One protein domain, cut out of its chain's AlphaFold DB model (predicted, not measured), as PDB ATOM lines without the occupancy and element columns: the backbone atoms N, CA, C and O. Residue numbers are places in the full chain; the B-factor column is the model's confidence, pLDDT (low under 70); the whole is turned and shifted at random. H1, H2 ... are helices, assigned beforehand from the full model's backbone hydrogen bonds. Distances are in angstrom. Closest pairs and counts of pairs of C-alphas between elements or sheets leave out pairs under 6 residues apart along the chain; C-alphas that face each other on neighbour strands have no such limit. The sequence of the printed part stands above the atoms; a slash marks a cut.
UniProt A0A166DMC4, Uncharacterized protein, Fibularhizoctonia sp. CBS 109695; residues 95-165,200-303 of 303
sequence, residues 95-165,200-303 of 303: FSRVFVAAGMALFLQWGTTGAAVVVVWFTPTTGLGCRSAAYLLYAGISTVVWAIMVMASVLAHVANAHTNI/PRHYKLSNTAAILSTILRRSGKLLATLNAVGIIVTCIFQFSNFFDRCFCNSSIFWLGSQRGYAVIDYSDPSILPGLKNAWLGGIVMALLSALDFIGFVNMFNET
ATOM      1  N   PHE A  95      81.473 -37.396-190.476       73.88
ATOM      2  CA  PHE A  95      82.351 -36.952-191.562       73.88
ATOM      3  C   PHE A  95      83.786 -36.754-191.100       73.88
ATOM      4  O   PHE A  95      84.707 -37.105-191.835       73.88
ATOM      5  N   SER A  96      83.960 -36.223-189.889       77.94
ATOM      6  CA  SER A  96      85.274 -36.030-189.281       77.94
ATOM      7  C   SER A  96      86.019 -37.362-189.244       77.94
ATOM      8  O   SER A  96      87.095 -37.486-189.822       77.94
ATOM      9  N   ARG A  97      85.377 -38.414-188.722       82.06
ATOM     10  CA  ARG A  97      85.953 -39.768-188.653       82.06
ATOM     11  C   ARG A  97      86.294 -40.342-190.025       82.06
ATOM     12  O   ARG A  97      87.380 -40.887-190.204       82.06
ATOM     13  N   VAL A  98      85.398 -40.200-191.006       82.00
ATOM     14  CA  VAL A  98      85.625 -40.705-192.371       82.00
ATOM     15  C   VAL A  98      86.794 -39.986-193.044       82.00
ATOM     16  O   VAL A  98      87.646 -40.645-193.635       82.00
ATOM     17  N   PHE A  99      86.866 -38.656-192.950       83.44
ATOM     18  CA  PHE A  99      87.955 -37.885-193.549       83.44
ATOM     19  C   PHE A  99      89.286 -38.102-192.832       83.44
ATOM     20  O   PHE A  99      90.304 -38.224-193.507       83.44
ATOM     21  N   VAL A 100      89.287 -38.213-191.501       88.19
ATOM     22  CA  VAL A 100      90.487 -38.536-190.719       88.19
ATOM     23  C   VAL A 100      91.005 -39.924-191.100       88.19
ATOM     24  O   VAL A 100      92.164 -40.054-191.486       88.19
ATOM     25  N   ALA A 101      90.146 -40.949-191.099       87.75
ATOM     26  CA  ALA A 101      90.537 -42.303-191.488       87.75
ATOM     27  C   ALA A 101      91.021 -42.369-192.948       87.75
ATOM     28  O   ALA A 101      92.032 -43.006-193.244       87.75
ATOM     29  N   ALA A 102      90.338 -41.675-193.863       89.12
ATOM     30  CA  ALA A 102      90.756 -41.595-195.258       89.12
ATOM     31  C   ALA A 102      92.090 -40.855-195.428       89.12
ATOM     32  O   ALA A 102      92.926 -41.284-196.218       89.12
ATOM     33  N   GLY A 103      92.311 -39.779-194.669       89.62
ATOM     34  CA  GLY A 103      93.575 -39.049-194.630       89.62
ATOM     35  C   GLY A 103      94.726 -39.932-194.159       89.62
ATOM     36  O   GLY A 103      95.758 -39.984-194.823       89.62
ATOM     37  N   MET A 104      94.523 -40.705-193.088       90.94
ATOM     38  CA  MET A 104      95.517 -41.663-192.591       90.94
ATOM     39  C   MET A 104      95.806 -42.780-193.599       90.94
ATOM     40  O   MET A 104      96.963 -43.138-193.812       90.94
ATOM     41  N   ALA A 105      94.778 -43.298-194.274       89.94
ATOM     42  CA  ALA A 105      94.958 -44.299-195.323       89.94
ATOM     43  C   ALA A 105      95.741 -43.742-196.526       89.94
ATOM     44  O   ALA A 105      96.647 -44.404-197.035       89.94
ATOM     45  N   LEU A 106      95.439 -42.513-196.961       92.12
ATOM     46  CA  LEU A 106      96.181 -41.834-198.027       92.12
ATOM     47  C   LEU A 106      97.624 -41.544-197.612       92.12
ATOM     48  O   LEU A 106      98.528 -41.722-198.425       92.12
ATOM     49  N   PHE A 107      97.847 -41.144-196.359       92.56
ATOM     50  CA  PHE A 107      99.182 -40.939-195.810       92.56
ATOM     51  C   PHE A 107      99.997 -42.233-195.829       92.56
ATOM     52  O   PHE A 107     101.124 -42.225-196.310       92.56
ATOM     53  N   LEU A 108      99.418 -43.364-195.415       92.19
ATOM     54  CA  LEU A 108     100.085 -44.665-195.491       92.19
ATOM     55  C   LEU A 108     100.378 -45.077-196.947       92.19
ATOM     56  O   LEU A 108     101.480 -45.533-197.264       92.19
ATOM     57  N   GLN A 109      99.413 -44.887-197.853       93.75
ATOM     58  CA  GLN A 109      99.565 -45.204-199.275       93.75
ATOM     59  C   GLN A 109     100.689 -44.383-199.928       93.75
ATOM     60  O   GLN A 109     101.532 -44.936-200.640       93.75
ATOM     61  N   TRP A 110     100.709 -43.068-199.697       95.12
ATOM     62  CA  TRP A 110     101.723 -42.167-200.246       95.12
ATOM     63  C   TRP A 110     103.052 -42.248-199.503       95.12
ATOM     64  O   TRP A 110     104.084 -42.074-200.136       95.12
ATOM     65  N   GLY A 111     103.065 -42.568-198.212       93.62
ATOM     66  CA  GLY A 111     104.293 -42.797-197.453       93.62
ATOM     67  C   GLY A 111     105.056 -44.007-197.983       93.62
ATOM     68  O   GLY A 111     106.241 -43.916-198.292       93.62
ATOM     69  N   THR A 112     104.360 -45.124-198.200       92.25
ATOM     70  CA  THR A 112     104.967 -46.353-198.736       92.25
ATOM     71  C   THR A 112     105.312 -46.240-200.222       92.25
ATOM     72  O   THR A 112     106.445 -46.518-200.625       92.25
ATOM     73  N   THR A 113     104.373 -45.784-201.056       94.44
ATOM     74  CA  THR A 113     104.616 -45.671-202.504       94.44
ATOM     75  C   THR A 113     105.568 -44.520-202.823       94.44
ATOM     76  O   THR A 113     106.443 -44.655-203.675       94.44
ATOM     77  N   GLY A 114     105.441 -43.399-202.114       93.06
ATOM     78  CA  GLY A 114     106.324 -42.243-202.234       93.06
ATOM     79  C   GLY A 114     107.755 -42.571-201.832       93.06
ATOM     80  O   GLY A 114     108.667 -42.183-202.555       93.06
ATOM     81  N   ALA A 115     107.971 -43.368-200.781       93.81
ATOM     82  CA  ALA A 115     109.302 -43.872-200.441       93.81
ATOM     83  C   ALA A 115     109.929 -44.657-201.605       93.81
ATOM     84  O   ALA A 115     111.073 -44.400-201.981       93.81
ATOM     85  N   ALA A 116     109.168 -45.561-202.235       91.50
ATOM     86  CA  ALA A 116     109.635 -46.303-203.407       91.50
ATOM     87  C   ALA A 116     109.943 -45.376-204.599       91.50
ATOM     88  O   ALA A 116     110.942 -45.573-205.294       91.50
ATOM     89  N   VAL A 117     109.120 -44.346-204.821       91.81
ATOM     90  CA  VAL A 117     109.361 -43.324-205.851       91.81
ATOM     91  C   VAL A 117     110.631 -42.535-205.552       91.81
ATOM     92  O   VAL A 117     111.453 -42.416-206.447       91.81
ATOM     93  N   VAL A 118     110.828 -42.042-204.327       90.31
ATOM     94  CA  VAL A 118     112.017 -41.274-203.912       90.31
ATOM     95  C   VAL A 118     113.284 -42.090-204.140       90.31
ATOM     96  O   VAL A 118     114.213 -41.605-204.783       90.31
ATOM     97  N   VAL A 119     113.307 -43.349-203.692       89.44
ATOM     98  CA  VAL A 119     114.468 -44.224-203.895       89.44
ATOM     99  C   VAL A 119     114.764 -44.380-205.385       89.44
ATOM    100  O   VAL A 119     115.899 -44.185-205.798       89.44
ATOM    101  N   VAL A 120     113.766 -44.662-206.222       87.38
ATOM    102  CA  VAL A 120     113.984 -44.877-207.666       87.38
ATOM    103  C   VAL A 120     114.215 -43.575-208.443       87.38
ATOM    104  O   VAL A 120     114.823 -43.591-209.503       87.38
ATOM    105  N   TRP A 121     113.742 -42.436-207.947       86.81
ATOM    106  CA  TRP A 121     113.930 -41.138-208.598       86.81
ATOM    107  C   TRP A 121     115.345 -40.603-208.406       86.81
ATOM    108  O   TRP A 121     115.889 -39.948-209.293       86.81
ATOM    109  N   PHE A 122     115.929 -40.841-207.231       84.94
ATOM    110  CA  PHE A 122     117.263 -40.355-206.884       84.94
ATOM    111  C   PHE A 122     118.359 -41.410-207.069       84.94
ATOM    112  O   PHE A 122     119.529 -41.109-206.850       84.94
ATOM    113  N   THR A 123     118.009 -42.631-207.483       78.12
ATOM    114  CA  THR A 123     118.969 -43.714-207.716       78.12
ATOM    115  C   THR A 123     118.596 -44.499-208.976       78.12
ATOM    116  O   THR A 123     117.431 -44.854-209.127       78.12
ATOM    117  N   PRO A 124     119.533 -44.885-209.859       63.72
ATOM    118  CA  PRO A 124     120.841 -44.299-210.178       63.72
ATOM    119  C   PRO A 124     120.809 -43.121-211.174       63.72
ATOM    120  O   PRO A 124     121.717 -42.294-211.178       63.72
ATOM    121  N   THR A 125     119.786 -43.038-212.026       72.69
ATOM    122  CA  THR A 125     119.587 -41.942-212.982       72.69
ATOM    123  C   THR A 125     118.562 -40.977-212.400       72.69
ATOM    124  O   THR A 125     117.434 -41.366-212.109       72.69
ATOM    125  N   THR A 126     118.942 -39.717-212.174       77.69
ATOM    126  CA  THR A 126     118.006 -38.753-211.585       77.69
ATOM    127  C   THR A 126     116.891 -38.416-212.570       77.69
ATOM    128  O   THR A 126     117.141 -38.094-213.738       77.69
ATOM    129  N   GLY A 127     115.646 -38.494-212.095       81.31
ATOM    130  CA  GLY A 127     114.451 -38.159-212.869       81.31
ATOM    131  C   GLY A 127     113.390 -39.259-212.900       81.31
ATOM    132  O   GLY A 127     113.466 -40.274-212.208       81.31
ATOM    133  N   LEU A 128     112.363 -39.043-213.725       83.94
ATOM    134  CA  LEU A 128     111.302 -40.024-213.939       83.94
ATOM    135  C   LEU A 128     111.768 -41.062-214.977       83.94
ATOM    136  O   LEU A 128     111.887 -40.754-216.165       83.94
ATOM    137  N   GLY A 129     112.035 -42.285-214.522       86.38
ATOM    138  CA  GLY A 129     112.257 -43.459-215.369       86.38
ATOM    139  C   GLY A 129     110.989 -44.308-215.488       86.38
ATOM    140  O   GLY A 129     109.977 -44.021-214.849       86.38
ATOM    141  N   CYS A 130     111.033 -45.405-216.254       89.19
ATOM    142  CA  CYS A 130     109.869 -46.295-216.403       89.19
ATOM    143  C   CYS A 130     109.376 -46.851-215.053       89.19
ATOM    144  O   CYS A 130     108.175 -47.013-214.848       89.19
ATOM    145  N   ARG A 131     110.302 -47.139-214.127       89.88
ATOM    146  CA  ARG A 131     109.988 -47.738-212.821       89.88
ATOM    147  C   ARG A 131     109.325 -46.731-211.873       89.88
ATOM    148  O   ARG A 131     108.260 -47.025-211.339       89.88
ATOM    149  N   SER A 132     109.896 -45.534-211.706       89.94
ATOM    150  CA  SER A 132     109.287 -44.480-210.879       89.94
ATOM    151  C   SER A 132     107.982 -43.953-211.487       89.94
ATOM    152  O   SER A 132     107.034 -43.701-210.744       89.94
ATOM    153  N   ALA A 133     107.878 -43.879-212.821       91.19
ATOM    154  CA  ALA A 133     106.625 -43.567-213.513       91.19
ATOM    155  C   ALA A 133     105.529 -44.601-213.229       91.19
ATOM    156  O   ALA A 133     104.399 -44.216-212.940       91.19
ATOM    157  N   ALA A 134     105.848 -45.900-213.267       93.12
ATOM    158  CA  ALA A 134     104.878 -46.954-212.970       93.12
ATOM    159  C   ALA A 134     104.340 -46.851-211.531       93.12
ATOM    160  O   ALA A 134     103.134 -46.962-211.317       93.12
ATOM    161  N   TYR A 135     105.207 -46.565-210.554       94.19
ATOM    162  CA  TYR A 135     104.792 -46.351-209.163       94.19
ATOM    163  C   TYR A 135     103.931 -45.097-208.985       94.19
ATOM    164  O   TYR A 135     102.925 -45.140-208.277       94.19
ATOM    165  N   LEU A 136     104.276 -43.995-209.658       94.12
ATOM    166  CA  LEU A 136     103.480 -42.766-209.624       94.12
ATOM    167  C   LEU A 136     102.120 -42.934-210.301       94.12
ATOM    168  O   LEU A 136     101.119 -42.460-209.768       94.12
ATOM    169  N   LEU A 137     102.060 -43.640-211.433       95.06
ATOM    170  CA  LEU A 137     100.798 -43.991-212.084       95.06
ATOM    171  C   LEU A 137      99.935 -44.847-211.158       95.06
ATOM    172  O   LEU A 137      98.759 -44.542-210.983       95.06
ATOM    173  N   TYR A 138     100.523 -45.855-210.509       95.75
ATOM    174  CA  TYR A 138      99.817 -46.686-209.538       95.75
ATOM    175  C   TYR A 138      99.238 -45.863-208.374       95.75
ATOM    176  O   TYR A 138      98.042 -45.960-208.090       95.75
ATOM    177  N   ALA A 139     100.051 -45.015-207.731       95.31
ATOM    178  CA  ALA A 139      99.610 -44.161-206.624       95.31
ATOM    179  C   ALA A 139      98.548 -43.137-207.053       95.31
ATOM    180  O   ALA A 139      97.554 -42.923-206.350       95.31
ATOM    181  N   GLY A 140      98.742 -42.518-208.220       96.50
ATOM    182  CA  GLY A 140      97.823 -41.540-208.789       96.50
ATOM    183  C   GLY A 140      96.466 -42.162-209.106       96.50
ATOM    184  O   GLY A 140      95.440 -41.661-208.646       96.50
ATOM    185  N   ILE A 141      96.451 -43.298-209.811       96.25
ATOM    186  CA  ILE A 141      95.215 -44.018-210.135       96.25
ATOM    187  C   ILE A 141      94.518 -44.495-208.857       96.25
ATOM    188  O   ILE A 141      93.311 -44.302-208.738       96.25
ATOM    189  N   SER A 142      95.244 -45.038-207.873       95.44
ATOM    190  CA  SER A 142      94.667 -45.414-206.570       95.44
ATOM    191  C   SER A 142      93.978 -44.233-205.876       95.44
ATOM    192  O   SER A 142      92.869 -44.380-205.366       95.44
ATOM    193  N   THR A 143      94.583 -43.044-205.915       94.81
ATOM    194  CA  THR A 143      93.998 -41.822-205.331       94.81
ATOM    195  C   THR A 143      92.733 -41.388-206.081       94.81
ATOM    196  O   THR A 143      91.731 -41.028-205.463       94.81
ATOM    197  N   VAL A 144      92.733 -41.480-207.415       95.31
ATOM    198  CA  VAL A 144      91.546 -41.196-208.241       95.31
ATOM    199  C   VAL A 144      90.426 -42.200-207.960       95.31
ATOM    200  O   VAL A 144      89.277 -41.800-207.789       95.31
ATOM    201  N   VAL A 145      90.744 -43.494-207.864       95.00
ATOM    202  CA  VAL A 145      89.789 -44.550-207.491       95.00
ATOM    203  C   VAL A 145      89.163 -44.248-206.135       95.00
ATOM    204  O   VAL A 145      87.939 -44.298-206.009       95.00
ATOM    205  N   TRP A 146      89.981 -43.909-205.135       93.12
ATOM    206  CA  TRP A 146      89.501 -43.518-203.814       93.12
ATOM    207  C   TRP A 146      88.522 -42.339-203.905       93.12
ATOM    208  O   TRP A 146      87.399 -42.448-203.412       93.12
ATOM    209  N   ALA A 147      88.882 -41.265-204.613       91.38
ATOM    210  CA  ALA A 147      88.028 -40.088-204.765       91.38
ATOM    211  C   ALA A 147      86.693 -40.421-205.458       91.38
ATOM    212  O   ALA A 147      85.628 -40.012-204.992       91.38
ATOM    213  N   ILE A 148      86.728 -41.221-206.531       91.94
ATOM    214  CA  ILE A 148      85.528 -41.696-207.236       91.94
ATOM    215  C   ILE A 148      84.621 -42.493-206.288       91.94
ATOM    216  O   ILE A 148      83.405 -42.293-206.283       91.94
ATOM    217  N   MET A 149      85.195 -43.384-205.477       89.75
ATOM    218  CA  MET A 149      84.440 -44.231-204.552       89.75
ATOM    219  C   MET A 149      83.847 -43.432-203.386       89.75
ATOM    220  O   MET A 149      82.699 -43.677-203.016       89.75
ATOM    221  N   VAL A 150      84.572 -42.448-202.843       87.25
ATOM    222  CA  VAL A 150      84.047 -41.524-201.822       87.25
ATOM    223  C   VAL A 150      82.880 -40.718-202.384       87.25
ATOM    224  O   VAL A 150      81.808 -40.688-201.778       87.25
ATOM    225  N   MET A 151      83.036 -40.144-203.580       87.69
ATOM    226  CA  MET A 151      81.963 -39.405-204.247       87.69
ATOM    227  C   MET A 151      80.739 -40.288-204.507       87.69
ATOM    228  O   MET A 151      79.615 -39.876-204.226       87.69
ATOM    229  N   ALA A 152      80.931 -41.524-204.978       88.94
ATOM    230  CA  ALA A 152      79.833 -42.467-205.179       88.94
ATOM    231  C   ALA A 152      79.061 -42.746-203.877       88.94
ATOM    232  O   ALA A 152      77.830 -42.776-203.894       88.94
ATOM    233  N   SER A 153      79.766 -42.905-202.753       84.31
ATOM    234  CA  SER A 153      79.156 -43.120-201.434       84.31
ATOM    235  C   SER A 153      78.349 -41.909-200.960       84.31
ATOM    236  O   SER A 153      77.235 -42.078-200.467       84.31
ATOM    237  N   VAL A 154      78.868 -40.691-201.153       83.44
ATOM    238  CA  VAL A 154      78.145 -39.451-200.820       83.44
ATOM    239  C   VAL A 154      76.876 -39.322-201.663       83.44
ATOM    240  O   VAL A 154      75.801 -39.074-201.121       83.44
ATOM    241  N   LEU A 155      76.959 -39.556-202.976       84.69
ATOM    242  CA  LEU A 155      75.793 -39.488-203.863       84.69
ATOM    243  C   LEU A 155      74.738 -40.549-203.528       84.69
ATOM    244  O   LEU A 155      73.544 -40.261-203.579       84.69
ATOM    245  N   ALA A 156      75.163 -41.767-203.177       82.75
ATOM    246  CA  ALA A 156      74.254 -42.825-202.745       82.75
ATOM    247  C   ALA A 156      73.532 -42.460-201.438       82.75
ATOM    248  O   ALA A 156      72.331 -42.698-201.320       82.75
ATOM    249  N   HIS A 157      74.236 -41.833-200.488       76.75
ATOM    250  CA  HIS A 157      73.620 -41.336-199.257       76.75
ATOM    251  C   HIS A 157      72.584 -40.255-199.536       76.75
ATOM    252  O   HIS A 157      71.451 -40.371-199.085       76.75
ATOM    253  N   VAL A 158      72.933 -39.250-200.343       78.12
ATOM    254  CA  VAL A 158      72.001 -38.176-200.720       78.12
ATOM    255  C   VAL A 158      70.752 -38.745-201.401       78.12
ATOM    256  O   VAL A 158      69.637 -38.325-201.093       78.12
ATOM    257  N   ALA A 159      70.905 -39.739-202.282       79.56
ATOM    258  CA  ALA A 159      69.774 -40.387-202.942       79.56
ATOM    259  C   ALA A 159      68.821 -41.083-201.949       79.56
ATOM    260  O   ALA A 159      67.606 -40.934-202.086       79.56
ATOM    261  N   ASN A 160      69.358 -41.783-200.944       70.50
ATOM    262  CA  ASN A 160      68.579 -42.502-199.925       70.50
ATOM    263  C   ASN A 160      68.007 -41.577-198.837       70.50
ATOM    264  O   ASN A 160      66.891 -41.767-198.361       70.50
ATOM    265  N   ALA A 161      68.735 -40.534-198.451       66.31
ATOM    266  CA  ALA A 161      68.255 -39.523-197.517       66.31
ATOM    267  C   ALA A 161      66.969 -38.857-198.029       66.31
ATOM    268  O   ALA A 161      65.989 -38.719-197.299       66.31
ATOM    269  N   HIS A 162      66.926 -38.519-199.320       61.94
ATOM    270  CA  HIS A 162      65.732 -37.945-199.937       61.94
ATOM    271  C   HIS A 162      64.524 -38.893-199.975       61.94
ATOM    272  O   HIS A 162      63.400 -38.410-200.129       61.94
ATOM    273  N   THR A 163      64.709 -40.212-199.843       60.03
ATOM    274  CA  THR A 163      63.586 -41.158-199.776       60.03
ATOM    275  C   THR A 163      63.034 -41.336-198.363       60.03
ATOM    276  O   THR A 163      61.839 -41.590-198.243       60.03
ATOM    277  N   ASN A 164      63.858 -41.154-197.322       51.78
ATOM    278  CA  ASN A 164      63.489 -41.428-195.925       51.78
ATOM    279  C   ASN A 164      62.942 -40.208-195.150       51.78
ATOM    280  O   ASN A 164      62.226 -40.397-194.176       51.78
ATOM    281  N   ILE A 165      63.182 -38.959-195.584       50.78
ATOM    282  CA  ILE A 165      62.650 -37.734-194.930       50.78
ATOM    283  C   ILE A 165      61.161 -37.481-195.281       50.78
ATOM    284  O   ILE A 165      60.752 -36.373-195.625       50.78
ATOM    285  N   PRO A 200      57.172 -33.668-209.136       57.34
ATOM    286  CA  PRO A 200      57.942 -34.193-210.254       57.34
ATOM    287  C   PRO A 200      59.432 -33.776-210.287       57.34
ATOM    288  O   PRO A 200      60.213 -34.278-211.092       57.34
ATOM    289  N   ARG A 201      59.863 -32.844-209.428       56.41
ATOM    290  CA  ARG A 201      61.272 -32.420-209.333       56.41
ATOM    291  C   ARG A 201      62.100 -33.305-208.406       56.41
ATOM    292  O   ARG A 201      63.222 -33.664-208.753       56.41
ATOM    293  N   HIS A 202      61.543 -33.689-207.258       56.94
ATOM    294  CA  HIS A 202      62.288 -34.411-206.225       56.94
ATOM    295  C   HIS A 202      62.573 -35.868-206.609       56.94
ATOM    296  O   HIS A 202      63.649 -36.372-206.298       56.94
ATOM    297  N   TYR A 203      61.682 -36.522-207.367       63.03
ATOM    298  CA  TYR A 203      61.941 -37.884-207.859       63.03
ATOM    299  C   TYR A 203      63.055 -37.937-208.915       63.03
ATOM    300  O   TYR A 203      63.780 -38.924-209.003       63.03
ATOM    301  N   LYS A 204      63.198 -36.886-209.738       68.56
ATOM    302  CA  LYS A 204      64.227 -36.843-210.787       68.56
ATOM    303  C   LYS A 204      65.620 -36.679-210.185       68.56
ATOM    304  O   LYS A 204      66.560 -37.320-210.650       68.56
ATOM    305  N   LEU A 205      65.755 -35.852-209.146       70.62
ATOM    306  CA  LEU A 205      67.042 -35.599-208.498       70.62
ATOM    307  C   LEU A 205      67.566 -36.836-207.748       70.62
ATOM    308  O   LEU A 205      68.729 -37.194-207.907       70.62
ATOM    309  N   SER A 206      66.712 -37.544-207.000       77.25
ATOM    310  CA  SER A 206      67.136 -38.771-206.306       77.25
ATOM    311  C   SER A 206      67.492 -39.896-207.284       77.25
ATOM    312  O   SER A 206      68.503 -40.573-207.106       77.25
ATOM    313  N   ASN A 207      66.720 -40.052-208.367       78.69
ATOM    314  CA  ASN A 207      66.981 -41.084-209.369       78.69
ATOM    315  C   ASN A 207      68.282 -40.817-210.149       78.69
ATOM    316  O   ASN A 207      69.069 -41.729-210.385       78.69
ATOM    317  N   THR A 208      68.559 -39.558-210.506       84.81
ATOM    318  CA  THR A 208      69.828 -39.191-211.165       84.81
ATOM    319  C   THR A 208      71.033 -39.393-210.247       84.81
ATOM    320  O   THR A 208      72.029 -39.960-210.695       84.81
ATOM    321  N   ALA A 209      70.936 -39.027-208.964       84.81
ATOM    322  CA  ALA A 209      71.987 -39.285-207.977       84.81
ATOM    323  C   ALA A 209      72.250 -40.791-207.777       84.81
ATOM    324  O   ALA A 209      73.409 -41.208-207.722       84.81
ATOM    325  N   ALA A 210      71.200 -41.619-207.743       82.19
ATOM    326  CA  ALA A 210      71.313 -43.076-207.628       82.19
ATOM    327  C   ALA A 210      71.940 -43.735-208.875       82.19
ATOM    328  O   ALA A 210      72.768 -44.646-208.769       82.19
ATOM    329  N   ILE A 211      71.583 -43.263-210.073       86.62
ATOM    330  CA  ILE A 211      72.197 -43.737-211.321       86.62
ATOM    331  C   ILE A 211      73.675 -43.334-211.356       86.62
ATOM    332  O   ILE A 211      74.540 -44.171-211.623       86.62
ATOM    333  N   LEU A 212      73.978 -42.073-211.042       90.62
ATOM    334  CA  LEU A 212      75.340 -41.552-211.071       90.62
ATOM    335  C   LEU A 212      76.240 -42.252-210.044       90.62
ATOM    336  O   LEU A 212      77.355 -42.643-210.392       90.62
ATOM    337  N   SER A 213      75.757 -42.496-208.822       88.94
ATOM    338  CA  SER A 213      76.508 -43.257-207.814       88.94
ATOM    339  C   SER A 213      76.810 -44.682-208.285       88.94
ATOM    340  O   SER A 213      77.928 -45.171-208.116       88.94
ATOM    341  N   THR A 214      75.859 -45.332-208.960       88.12
ATOM    342  CA  THR A 214      76.049 -46.675-209.522       88.12
ATOM    343  C   THR A 214      77.102 -46.684-210.632       88.12
ATOM    344  O   THR A 214      77.947 -47.584-210.670       88.12
ATOM    345  N   ILE A 215      77.092 -45.683-211.517       92.62
ATOM    346  CA  ILE A 215      78.076 -45.551-212.602       92.62
ATOM    347  C   ILE A 215      79.473 -45.299-212.033       92.62
ATOM    348  O   ILE A 215      80.398 -46.036-212.375       92.62
ATOM    349  N   LEU A 216      79.619 -44.323-211.128       90.19
ATOM    350  CA  LEU A 216      80.893 -44.000-210.473       90.19
ATOM    351  C   LEU A 216      81.470 -45.208-209.736       90.19
ATOM    352  O   LEU A 216      82.661 -45.486-209.793       90.19
ATOM    353  N   ARG A 217      80.615 -45.991-209.081       90.44
ATOM    354  CA  ARG A 217      81.048 -47.205-208.397       90.44
ATOM    355  C   ARG A 217      81.567 -48.272-209.357       90.44
ATOM    356  O   ARG A 217      82.550 -48.946-209.056       90.44
ATOM    357  N   ARG A 218      80.901 -48.462-210.499       91.50
ATOM    358  CA  ARG A 218      81.339 -49.421-211.526       91.50
ATOM    359  C   ARG A 218      82.649 -48.975-212.170       91.50
ATOM    360  O   ARG A 218      83.542 -49.806-212.318       91.50
ATOM    361  N   SER A 219      82.785 -47.688-212.495       94.62
ATOM    362  CA  SER A 219      84.024 -47.146-213.057       94.62
ATOM    363  C   SER A 219      85.175 -47.207-212.053       94.62
ATOM    364  O   SER A 219      86.258 -47.657-212.416       94.62
ATOM    365  N   GLY A 220      84.930 -46.866-210.785       92.88
ATOM    366  CA  GLY A 220      85.910 -46.977-209.704       92.88
ATOM    367  C   GLY A 220      86.422 -48.407-209.528       92.88
ATOM    368  O   GLY A 220      87.629 -48.619-209.485       92.88
ATOM    369  N   LYS A 221      85.528 -49.407-209.519       93.25
ATOM    370  CA  LYS A 221      85.913 -50.830-209.461       93.25
ATOM    371  C   LYS A 221      86.722 -51.269-210.680       93.25
ATOM    372  O   LYS A 221      87.736 -51.934-210.517       93.25
ATOM    373  N   LEU A 222      86.296 -50.894-211.889       95.75
ATOM    374  CA  LEU A 222      87.024 -51.230-213.114       95.75
ATOM    375  C   LEU A 222      88.437 -50.637-213.094       95.75
ATOM    376  O   LEU A 222      89.407 -51.343-213.356       95.75
ATOM    377  N   LEU A 223      88.551 -49.358-212.738       96.12
ATOM    378  CA  LEU A 223      89.828 -48.660-212.659       96.12
ATOM    379  C   LEU A 223      90.729 -49.253-211.566       96.12
ATOM    380  O   LEU A 223      91.921 -49.424-211.799       96.12
ATOM    381  N   ALA A 224      90.163 -49.649-210.421       95.81
ATOM    382  CA  ALA A 224      90.886 -50.361-209.367       95.81
ATOM    383  C   ALA A 224      91.450 -51.702-209.859       95.81
ATOM    384  O   ALA A 224      92.620 -51.999-209.622       95.81
ATOM    385  N   THR A 225      90.649 -52.488-210.586       97.12
ATOM    386  CA  THR A 225      91.090 -53.761-211.173       97.12
ATOM    387  C   THR A 225      92.218 -53.545-212.177       97.12
ATOM    388  O   THR A 225      93.230 -54.240-212.117       97.12
ATOM    389  N   LEU A 226      92.088 -52.559-213.068       97.50
ATOM    390  CA  LEU A 226      93.141 -52.218-214.027       97.50
ATOM    391  C   LEU A 226      94.423 -51.761-213.320       97.50
ATOM    392  O   LEU A 226      95.513 -52.169-213.714       97.50
ATOM    393  N   ASN A 227      94.299 -50.977-212.248       97.50
ATOM    394  CA  ASN A 227      95.441 -50.531-211.454       97.50
ATOM    395  C   ASN A 227      96.154 -51.698-210.751       97.50
ATOM    396  O   ASN A 227      97.382 -51.772-210.752       97.50
ATOM    397  N   ALA A 228      95.385 -52.641-210.198       97.25
ATOM    398  CA  ALA A 228      95.910 -53.854-209.576       97.25
ATOM    399  C   ALA A 228      96.648 -54.743-210.592       97.25
ATOM    400  O   ALA A 228      97.754 -55.211-210.327       97.25
ATOM    401  N   VAL A 229      96.084 -54.926-211.788       97.56
ATOM    402  CA  VAL A 229      96.773 -55.625-212.883       97.56
ATOM    403  C   VAL A 229      98.059 -54.886-213.267       97.56
ATOM    404  O   VAL A 229      99.102 -55.516-213.416       97.56
ATOM    405  N   GLY A 230      98.015 -53.555-213.363       96.62
ATOM    406  CA  GLY A 230      99.171 -52.724-213.704       96.62
ATOM    407  C   GLY A 230     100.343 -52.878-212.732       96.62
ATOM    408  O   GLY A 230     101.486 -53.041-213.168       96.62
ATOM    409  N   ILE A 231     100.083 -52.888-211.419       95.25
ATOM    410  CA  ILE A 231     101.153 -53.076-210.428       95.25
ATOM    411  C   ILE A 231     101.709 -54.506-210.449       95.25
ATOM    412  O   ILE A 231     102.920 -54.681-210.363       95.25
ATOM    413  N   ILE A 232     100.875 -55.527-210.678       97.00
ATOM    414  CA  ILE A 232     101.344 -56.916-210.840       97.00
ATOM    415  C   ILE A 232     102.250 -57.044-212.069       97.00
ATOM    416  O   ILE A 232     103.335 -57.619-211.983       97.00
ATOM    417  N   VAL A 233     101.843 -56.471-213.206       96.62
ATOM    418  CA  VAL A 233     102.665 -56.437-214.427       96.62
ATOM    419  C   VAL A 233     103.987 -55.711-214.168       96.62
ATOM    420  O   VAL A 233     105.041 -56.182-214.591       96.62
ATOM    421  N   THR A 234     103.956 -54.613-213.410       94.38
ATOM    422  CA  THR A 234     105.163 -53.887-212.993       94.38
ATOM    423  C   THR A 234     106.098 -54.780-212.174       94.38
ATOM    424  O   THR A 234     107.300 -54.792-212.432       94.38
ATOM    425  N   CYS A 235     105.576 -55.582-211.242       94.38
ATOM    426  CA  CYS A 235     106.380 -56.550-210.492       94.38
ATOM    427  C   CYS A 235     107.007 -57.610-211.412       94.38
ATOM    428  O   CYS A 235     108.202 -57.882-211.311       94.38
ATOM    429  N   ILE A 236     106.246 -58.167-212.361       97.06
ATOM    430  CA  ILE A 236     106.765 -59.139-213.341       97.06
ATOM    431  C   ILE A 236     107.897 -58.522-214.176       97.06
ATOM    432  O   ILE A 236     108.931 -59.155-214.398       97.06
ATOM    433  N   PHE A 237     107.736 -57.272-214.614       95.12
ATOM    434  CA  PHE A 237     108.761 -56.539-215.357       95.12
ATOM    435  C   PHE A 237     110.026 -56.272-214.540       95.12
ATOM    436  O   PHE A 237     111.115 -56.294-215.117       95.12
ATOM    437  N   GLN A 238     109.917 -56.079-213.222       92.25
ATOM    438  CA  GLN A 238     111.090 -55.998-212.344       92.25
ATOM    439  C   GLN A 238     111.853 -57.317-212.310       92.25
ATOM    440  O   GLN A 238     113.052 -57.317-212.563       92.25
ATOM    441  N   PHE A 239     111.168 -58.441-212.088       94.12
ATOM    442  CA  PHE A 239     111.820 -59.755-212.052       94.12
ATOM    443  C   PHE A 239     112.375 -60.203-213.409       94.12
ATOM    444  O   PHE A 239     113.312 -60.992-213.463       94.12
ATOM    445  N   SER A 240     111.818 -59.692-214.506       95.25
ATOM    446  CA  SER A 240     112.265 -60.019-215.865       95.25
ATOM    447  C   SER A 240     113.409 -59.125-216.368       95.25
ATOM    448  O   SER A 240     113.753 -59.206-217.547       95.25
ATOM    449  N   ASN A 241     113.945 -58.222-215.533       92.12
ATOM    450  CA  ASN A 241     114.915 -57.185-215.923       92.12
ATOM    451  C   ASN A 241     114.431 -56.309-217.100       92.12
ATOM    452  O   ASN A 241     115.222 -55.729-217.845       92.12
ATOM    453  N   PHE A 242     113.112 -56.188-217.298       92.88
ATOM    454  CA  PHE A 242     112.547 -55.382-218.385       92.88
ATOM    455  C   PHE A 242     112.902 -53.900-218.215       92.88
ATOM    456  O   PHE A 242     113.171 -53.202-219.193       92.88
ATOM    457  N   PHE A 243     112.948 -53.434-216.963       89.06
ATOM    458  CA  PHE A 243     113.317 -52.061-216.631       89.06
ATOM    459  C   PHE A 243     114.808 -51.753-216.807       89.06
ATOM    460  O   PHE A 243     115.146 -50.579-216.905       89.06
ATOM    461  N   ASP A 244     115.671 -52.763-216.936       87.38
ATOM    462  CA  ASP A 244     117.122 -52.568-217.068       87.38
ATOM    463  C   ASP A 244     117.556 -52.320-218.526       87.38
ATOM    464  O   ASP A 244     118.732 -52.119-218.826       87.38
ATOM    465  N   ARG A 245     116.597 -52.283-219.460       88.25
ATOM    466  CA  ARG A 245     116.835 -51.860-220.847       88.25
ATOM    467  C   ARG A 245     117.267 -50.395-220.891       88.25
ATOM    468  O   ARG A 245     116.697 -49.568-220.186       88.25
ATOM    469  N   CYS A 246     118.162 -50.044-221.818       84.75
ATOM    470  CA  CYS A 246     118.704 -48.682-221.958       84.75
ATOM    471  C   CYS A 246     117.627 -47.584-222.016       84.75
ATOM    472  O   CYS A 246     117.822 -46.502-221.472       84.75
ATOM    473  N   PHE A 247     116.476 -47.858-222.636       85.06
ATOM    474  CA  PHE A 247     115.366 -46.901-222.688       85.06
ATOM    475  C   PHE A 247     114.711 -46.664-221.320       85.06
ATOM    476  O   PHE A 247     114.418 -45.526-220.981       85.06
ATOM    477  N   CYS A 248     114.488 -47.719-220.532       86.38
ATOM    478  CA  CYS A 248     113.787 -47.614-219.252       86.38
ATOM    479  C   CYS A 248     114.693 -47.293-218.064       86.38
ATOM    480  O   CYS A 248     114.218 -46.699-217.096       86.38
ATOM    481  N   ASN A 249     115.965 -47.680-218.153       83.50
ATOM    482  CA  ASN A 249     116.987 -47.393-217.153       83.50
ATOM    483  C   ASN A 249     117.585 -45.983-217.317       83.50
ATOM    484  O   ASN A 249     118.240 -45.465-216.415       83.50
ATOM    485  N   SER A 250     117.357 -45.345-218.468       84.19
ATOM    486  CA  SER A 250     117.703 -43.941-218.671       84.19
ATOM    487  C   SER A 250     116.556 -43.023-218.268       84.19
ATOM    488  O   SER A 250     115.379 -43.368-218.366       84.19
ATOM    489  N   SER A 251     116.891 -41.790-217.905       81.75
ATOM    490  CA  SER A 251     115.908 -40.731-217.664       81.75
ATOM    491  C   SER A 251     115.410 -40.060-218.960       81.75
ATOM    492  O   SER A 251     114.908 -38.937-218.927       81.75
ATOM    493  N   ILE A 252     115.483 -40.756-220.112       84.56
ATOM    494  CA  ILE A 252     114.967 -40.282-221.416       84.56
ATOM    495  C   ILE A 252     113.464 -39.993-221.352       84.56
ATOM    496  O   ILE A 252     113.007 -39.046-221.986       84.56
ATOM    497  N   PHE A 253     112.700 -40.770-220.578       82.12
ATOM    498  CA  PHE A 253     111.251 -40.589-220.466       82.12
ATOM    499  C   PHE A 253     110.868 -39.170-219.999       82.12
ATOM    500  O   PHE A 253     109.907 -38.601-220.509       82.12
ATOM    501  N   TRP A 254     111.635 -38.582-219.076       82.94
ATOM    502  CA  TRP A 254     111.402 -37.227-218.555       82.94
ATOM    503  C   TRP A 254     112.250 -36.150-219.226       82.94
ATOM    504  O   TRP A 254     111.759 -35.074-219.553       82.94
ATOM    505  N   LEU A 255     113.545 -36.423-219.393       84.62
ATOM    506  CA  LEU A 255     114.526 -35.445-219.863       84.62
ATOM    507  C   LEU A 255     114.585 -35.360-221.397       84.62
ATOM    508  O   LEU A 255     115.176 -34.427-221.941       84.62
ATOM    509  N   GLY A 256     113.968 -36.311-222.100       84.69
ATOM    510  CA  GLY A 256     114.042 -36.442-223.549       84.69
ATOM    511  C   GLY A 256     115.350 -37.080-224.027       84.69
ATOM    512  O   GLY A 256     116.292 -37.302-223.263       84.69
ATOM    513  N   SER A 257     115.423 -37.364-225.328       83.25
ATOM    514  CA  SER A 257     116.550 -38.084-225.944       83.25
ATOM    515  C   SER A 257     117.887 -37.342-225.877       83.25
ATOM    516  O   SER A 257     118.930 -37.979-225.948       83.25
ATOM    517  N   GLN A 258     117.871 -36.012-225.735       83.81
ATOM    518  CA  GLN A 258     119.083 -35.185-225.716       83.81
ATOM    519  C   GLN A 258     119.709 -35.022-224.324       83.81
ATOM    520  O   GLN A 258     120.878 -34.665-224.229       83.81
ATOM    521  N   ARG A 259     118.938 -35.228-223.248       81.62
ATOM    522  CA  ARG A 259     119.377 -34.987-221.860       81.62
ATOM    523  C   ARG A 259     119.290 -36.227-220.970       81.62
ATOM    524  O   ARG A 259     119.771 -36.192-219.843       81.62
ATOM    525  N   GLY A 260     118.660 -37.303-221.444       81.50
ATOM    526  CA  GLY A 260     118.621 -38.574-220.732       81.50
ATOM    527  C   GLY A 260     119.993 -39.244-220.714       81.50
ATOM    528  O   GLY A 260     120.712 -39.246-221.710       81.50
ATOM    529  N   TYR A 261     120.342 -39.839-219.581       79.25
ATOM    530  CA  TYR A 261     121.595 -40.563-219.391       79.25
ATOM    531  C   TYR A 261     121.319 -41.888-218.674       79.25
ATOM    532  O   TYR A 261     120.290 -42.036-218.017       79.25
ATOM    533  N   ALA A 262     122.210 -42.867-218.856       75.00
ATOM    534  CA  ALA A 262     122.090 -44.221-218.294       75.00
ATOM    535  C   ALA A 262     123.327 -44.666-217.492       75.00
ATOM    536  O   ALA A 262     123.282 -45.694-216.823       75.00
ATOM    537  N   VAL A 263     124.436 -43.925-217.582       70.81
ATOM    538  CA  VAL A 263     125.716 -44.281-216.958       70.81
ATOM    539  C   VAL A 263     125.940 -43.377-215.754       70.81
ATOM    540  O   VAL A 263     125.888 -42.156-215.885       70.81
ATOM    541  N   ILE A 264     126.180 -43.988-214.595       69.75
ATOM    542  CA  ILE A 264     126.636 -43.294-213.391       69.75
ATOM    543  C   ILE A 264     128.157 -43.251-213.430       69.75
ATOM    544  O   ILE A 264     128.798 -44.293-213.590       69.75
ATOM    545  N   ASP A 265     128.726 -42.072-213.228       69.25
ATOM    546  CA  ASP A 265     130.151 -41.941-212.975       69.25
ATOM    547  C   ASP A 265     130.424 -42.080-211.469       69.25
ATOM    548  O   ASP A 265     130.105 -41.195-210.676       69.25
ATOM    549  N   TYR A 266     130.995 -43.214-211.057       75.81
ATOM    550  CA  TYR A 266     131.383 -43.458-209.662       75.81
ATOM    551  C   TYR A 266     132.636 -42.682-209.237       75.81
ATOM    552  O   TYR A 266     133.002 -42.728-208.062       75.81
ATOM    553  N   SER A 267     133.312 -42.001-210.169       78.12
ATOM    554  CA  SER A 267     134.452 -41.147-209.837       78.12
ATOM    555  C   SER A 267     134.033 -39.826-209.185       78.12
ATOM    556  O   SER A 267     134.854 -39.191-208.523       78.12
ATOM    557  N   ASP A 268     132.753 -39.450-209.289       80.12
ATOM    558  CA  ASP A 268     132.205 -38.294-208.590       80.12
ATOM    559  C   ASP A 268     131.933 -38.635-207.103       80.12
ATOM    560  O   ASP A 268     131.058 -39.457-206.790       80.12
ATOM    561  N   PRO A 269     132.641 -37.993-206.151       82.62
ATOM    562  CA  PRO A 269     132.490 -38.265-204.722       82.62
ATOM    563  C   PRO A 269     131.112 -37.876-204.164       82.62
ATOM    564  O   PRO A 269     130.774 -38.283-203.050       82.62
ATOM    565  N   SER A 270     130.304 -37.106-204.899       80.81
ATOM    566  CA  SER A 270     128.975 -36.663-204.467       80.81
ATOM    567  C   SER A 270     127.874 -37.720-204.654       80.81
ATOM    568  O   SER A 270     126.850 -37.680-203.963       80.81
ATOM    569  N   ILE A 271     128.097 -38.719-205.516       82.44
ATOM    570  CA  ILE A 271     127.082 -39.713-205.901       82.44
ATOM    571  C   ILE A 271     126.787 -40.710-204.776       82.44
ATOM    572  O   ILE A 271     125.622 -40.976-204.470       82.44
ATOM    573  N   LEU A 272     127.821 -41.254-204.122       84.88
ATOM    574  CA  LEU A 272     127.643 -42.220-203.029       84.88
ATOM    575  C   LEU A 272     126.849 -41.632-201.842       84.88
ATOM    576  O   LEU A 272     125.929 -42.302-201.362       84.88
ATOM    577  N   PRO A 273     127.159 -40.415-201.349       87.38
ATOM    578  CA  PRO A 273     126.342 -39.742-200.341       87.38
ATOM    579  C   PRO A 273     124.898 -39.511-200.795       87.38
ATOM    580  O   PRO A 273     123.979 -39.762-200.019       87.38
ATOM    581  N   GLY A 274     124.678 -39.095-202.048       85.75
ATOM    582  CA  GLY A 274     123.335 -38.901-202.606       85.75
ATOM    583  C   GLY A 274     122.498 -40.185-202.600       85.75
ATOM    584  O   GLY A 274     121.374 -40.186-202.097       85.75
ATOM    585  N   LEU A 275     123.084 -41.297-203.060       86.06
ATOM    586  CA  LEU A 275     122.465 -42.626-203.046       86.06
ATOM    587  C   LEU A 275     122.066 -43.048-201.623       86.06
ATOM    588  O   LEU A 275     120.937 -43.485-201.391       86.06
ATOM    589  N   LYS A 276     122.990 -42.893-200.664       90.06
ATOM    590  CA  LYS A 276     122.755 -43.218-199.250       90.06
ATOM    591  C   LYS A 276     121.644 -42.364-198.650       90.06
ATOM    592  O   LYS A 276     120.785 -42.902-197.960       90.06
ATOM    593  N   ASN A 277     121.635 -41.064-198.935       91.00
ATOM    594  CA  ASN A 277     120.623 -40.140-198.425       91.00
ATOM    595  C   ASN A 277     119.233 -40.445-198.993       91.00
ATOM    596  O   ASN A 277     118.258 -40.415-198.248       91.00
ATOM    597  N   ALA A 278     119.135 -40.791-200.279       90.06
ATOM    598  CA  ALA A 278     117.872 -41.194-200.899       90.06
ATOM    599  C   ALA A 278     117.311 -42.479-200.275       90.06
ATOM    600  O   ALA A 278     116.127 -42.547-199.943       90.06
ATOM    601  N   TRP A 279     118.169 -43.479-200.058       92.94
ATOM    602  CA  TRP A 279     117.796 -44.721-199.379       92.94
ATOM    603  C   TRP A 279     117.380 -44.496-197.928       92.94
ATOM    604  O   TRP A 279     116.345 -45.003-197.500       92.94
ATOM    605  N   LEU A 280     118.156 -43.704-197.185       94.88
ATOM    606  CA  LEU A 280     117.827 -43.335-195.813       94.88
ATOM    607  C   LEU A 280     116.479 -42.609-195.754       94.88
ATOM    608  O   LEU A 280     115.632 -42.968-194.941       94.88
ATOM    609  N   GLY A 281     116.251 -41.645-196.648       92.50
ATOM    610  CA  GLY A 281     114.986 -40.923-196.754       92.50
ATOM    611  C   GLY A 281     113.803 -41.846-197.051       92.50
ATOM    612  O   GLY A 281     112.769 -41.738-196.394       92.50
ATOM    613  N   GLY A 282     113.967 -42.796-197.976       93.00
ATOM    614  CA  GLY A 282     112.946 -43.801-198.282       93.00
ATOM    615  C   GLY A 282     112.610 -44.697-197.086       93.00
ATOM    616  O   GLY A 282     111.436 -44.880-196.768       93.00
ATOM    617  N   ILE A 283     113.626 -45.208-196.381       94.38
ATOM    618  CA  ILE A 283     113.435 -46.035-195.176       94.38
ATOM    619  C   ILE A 283     112.704 -45.244-194.089       94.38
ATOM    620  O   ILE A 283     111.724 -45.733-193.530       94.38
ATOM    621  N   VAL A 284     113.157 -44.021-193.803       95.44
ATOM    622  CA  VAL A 284     112.557 -43.163-192.773       95.44
ATOM    623  C   VAL A 284     111.098 -42.854-193.111       95.44
ATOM    624  O   VAL A 284     110.237 -43.016-192.256       95.44
ATOM    625  N   MET A 285     110.790 -42.491-194.360       93.81
ATOM    626  CA  MET A 285     109.419 -42.206-194.798       93.81
ATOM    627  C   MET A 285     108.493 -43.431-194.671       93.81
ATOM    628  O   MET A 285     107.369 -43.312-194.177       93.81
ATOM    629  N   ALA A 286     108.963 -44.618-195.065       93.56
ATOM    630  CA  ALA A 286     108.191 -45.853-194.944       93.56
ATOM    631  C   ALA A 286     107.950 -46.246-193.474       93.56
ATOM    632  O   ALA A 286     106.826 -46.587-193.107       93.56
ATOM    633  N   LEU A 287     108.975 -46.162-192.620       94.88
ATOM    634  CA  LEU A 287     108.851 -46.494-191.198       94.88
ATOM    635  C   LEU A 287     107.945 -45.513-190.455       94.88
ATOM    636  O   LEU A 287     107.078 -45.954-189.706       94.88
ATOM    637  N   LEU A 288     108.110 -44.207-190.680       94.88
ATOM    638  CA  LEU A 288     107.271 -43.189-190.047       94.88
ATOM    639  C   LEU A 288     105.804 -43.373-190.431       94.88
ATOM    640  O   LEU A 288     104.953 -43.453-189.554       94.88
ATOM    641  N   SER A 289     105.512 -43.554-191.724       94.25
ATOM    642  CA  SER A 289     104.127 -43.760-192.168       94.25
ATOM    643  C   SER A 289     103.474 -45.015-191.583       94.25
ATOM    644  O   SER A 289     102.294 -44.984-191.237       94.25
ATOM    645  N   ALA A 290     104.235 -46.100-191.410       93.38
ATOM    646  CA  ALA A 290     103.743 -47.307-190.752       93.38
ATOM    647  C   ALA A 290     103.517 -47.109-189.243       93.38
ATOM    648  O   ALA A 290     102.475 -47.514-188.729       93.38
ATOM    649  N   LEU A 291     104.467 -46.487-188.535       94.31
ATOM    650  CA  LEU A 291     104.368 -46.235-187.094       94.31
ATOM    651  C   LEU A 291     103.215 -45.289-186.759       94.31
ATOM    652  O   LEU A 291     102.444 -45.585-185.851       94.31
ATOM    653  N   ASP A 292     103.055 -44.209-187.524       92.38
ATOM    654  CA  ASP A 292     101.953 -43.259-187.353       92.38
ATOM    655  C   ASP A 292     100.598 -43.943-187.568       92.38
ATOM    656  O   ASP A 292      99.660 -43.733-186.800       92.38
ATOM    657  N   PHE A 293     100.489 -44.811-188.581       91.62
ATOM    658  CA  PHE A 293      99.261 -45.561-188.832       91.62
ATOM    659  C   PHE A 293      98.948 -46.559-187.707       91.62
ATOM    660  O   PHE A 293      97.802 -46.646-187.269       91.62
ATOM    661  N   ILE A 294      99.951 -47.286-187.206       92.19
ATOM    662  CA  ILE A 294      99.783 -48.207-186.069       92.19
ATOM    663  C   ILE A 294      99.381 -47.434-184.807       92.19
ATOM    664  O   ILE A 294      98.440 -47.831-184.123       92.19
ATOM    665  N   GLY A 295     100.061 -46.322-184.515       92.50
ATOM    666  CA  GLY A 295      99.749 -45.460-183.375       92.50
ATOM    667  C   GLY A 295      98.322 -44.925-183.438       92.50
ATOM    668  O   GLY A 295      97.601 -44.979-182.447       92.50
ATOM    669  N   PHE A 296      97.883 -44.501-184.625       90.81
ATOM    670  CA  PHE A 296      96.504 -44.096-184.869       90.81
ATOM    671  C   PHE A 296      95.512 -45.231-184.591       90.81
ATOM    672  O   PHE A 296      94.582 -45.042-183.813       90.81
ATOM    673  N   VAL A 297      95.713 -46.421-185.164       89.00
ATOM    674  CA  VAL A 297      94.804 -47.561-184.942       89.00
ATOM    675  C   VAL A 297      94.724 -47.938-183.461       89.00
ATOM    676  O   VAL A 297      93.632 -48.191-182.960       89.00
ATOM    677  N   ASN A 298      95.851 -47.940-182.748       90.25
ATOM    678  CA  ASN A 298      95.875 -48.272-181.324       90.25
ATOM    679  C   ASN A 298      95.144 -47.222-180.480       90.25
ATOM    680  O   ASN A 298      94.304 -47.586-179.665       90.25
ATOM    681  N   MET A 299      95.379 -45.931-180.733       89.44
ATOM    682  CA  MET A 299      94.700 -44.849-180.014       89.44
ATOM    683  C   MET A 299      93.173 -44.902-180.183       89.44
ATOM    684  O   MET A 299      92.449 -44.622-179.235       89.44
ATOM    685  N   PHE A 300      92.680 -45.270-181.369       82.44
ATOM    686  CA  PHE A 300      91.241 -45.370-181.643       82.44
ATOM    687  C   PHE A 300      90.598 -46.680-181.170       82.44
ATOM    688  O   PHE A 300      89.379 -46.737-181.058       82.44
ATOM    689  N   ASN A 301      91.384 -47.728-180.912       78.12
ATOM    690  CA  ASN A 301      90.874 -48.979-180.340       78.12
ATOM    691  C   ASN A 301      90.804 -48.946-178.806       78.12
ATOM    692  O   ASN A 301      90.082 -49.748-178.218       78.12
ATOM    693  N   GLU A 302      91.578 -48.073-178.157       69.56
ATOM    694  CA  GLU A 302      91.609 -47.926-176.694       69.56
ATOM    695  C   GLU A 302      90.522 -46.979-176.146       69.56
ATOM    696  O   GLU A 302      90.350 -46.885-174.930       69.56
ATOM    697  N   THR A 303      89.774 -46.308-177.028       53.94
ATOM    698  CA  THR A 303      88.600 -45.470-176.712       53.94
ATOM    699  C   THR A 303      87.296 -46.184-177.013       53.94
ATOM    700  O   THR A 303      86.381 -46.118-176.163       53.94
TER     701      THR A 303
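Overview. This is residues 95 to 165 and 200 to 303 of the 303 residues of an uncharacterized protein of Fibularhizoctonia sp. CBS 109695 (UniProt A0A166DMC4). Four long helices stand side by side in one open layer, in the order H6, H1, H2, H3, each running the opposite way to the next; H1 and H2 meet near one end and spread apart toward the other. Short H4 and H5 sit near the beginning of H2, and residues 265 to 270 stick out beyond them. The printed part has 175 residues with six named helices, H1 to H6 along the chain, and no named strand: all helix. It is loose, radius of gyration of the C-alphas 21.6 A, and elongated, 75 by 43 by 26 A.

Along the chain. H1, residues 95 to 122, begins at C-alpha 95 (82.351, -36.952, -191.562), spans 38.3 A and has a kink of 26 degrees near residue 113. H2, residues 130 to 164, spans 50.9 A. H3, residues 202 to 239, spans 55.9 A. H4 is residues 246 to 249 and H5 residues 252 to 255. H6, residues 271 to 301, spans 45.3 A and ends at C-alpha 301 (90.874, -48.979, -180.340).

Arrangement. The hub H2 touches H1 with residues 131 to 143 alone, closest C-alphas Val 117 and Ser 132, 5.2 A, a helical hairpin at a shallow tilt of 11 degrees. H2 and H3 touch at Ala 152 and Ser 213, closest C-alphas 4.3 A apart, opposite ways at a shallow 21 degrees. H1 and H6 touch, closest C-alphas Ala 115 and Gly 282, 4.2 A, opposite ways at a shallow 18 degrees. H4 only just touches H2, with 3 pairs of C-alphas within 8 A, the closest Cys 130 and Cys 248, 5.0 A. H5 is close to H2 but not clearly touching, closest C-alphas Cys 130 and Phe 253, 7.1 A. H2 and H6 are apart. Every O i to N i+4 pair is within hydrogen-bond range in H1, H3 and H6, and 30 of 31 in H2; H4 and H5 are too short for such a pair.

Size, cuts and confidence. The C-alphas of Pro 200 and Ser 267, the two farthest apart, are 76.8 A apart. Residues 166 to 199 are cut out, with 16.4 A between C-alphas 165 and 200. The link H5 to H6 is long, 15 residues. Mean pLDDT of the printed part is 86.3; residues 124, 161 to 165, 200 to 204, 264 to 265 and 302 to 303 are under 70.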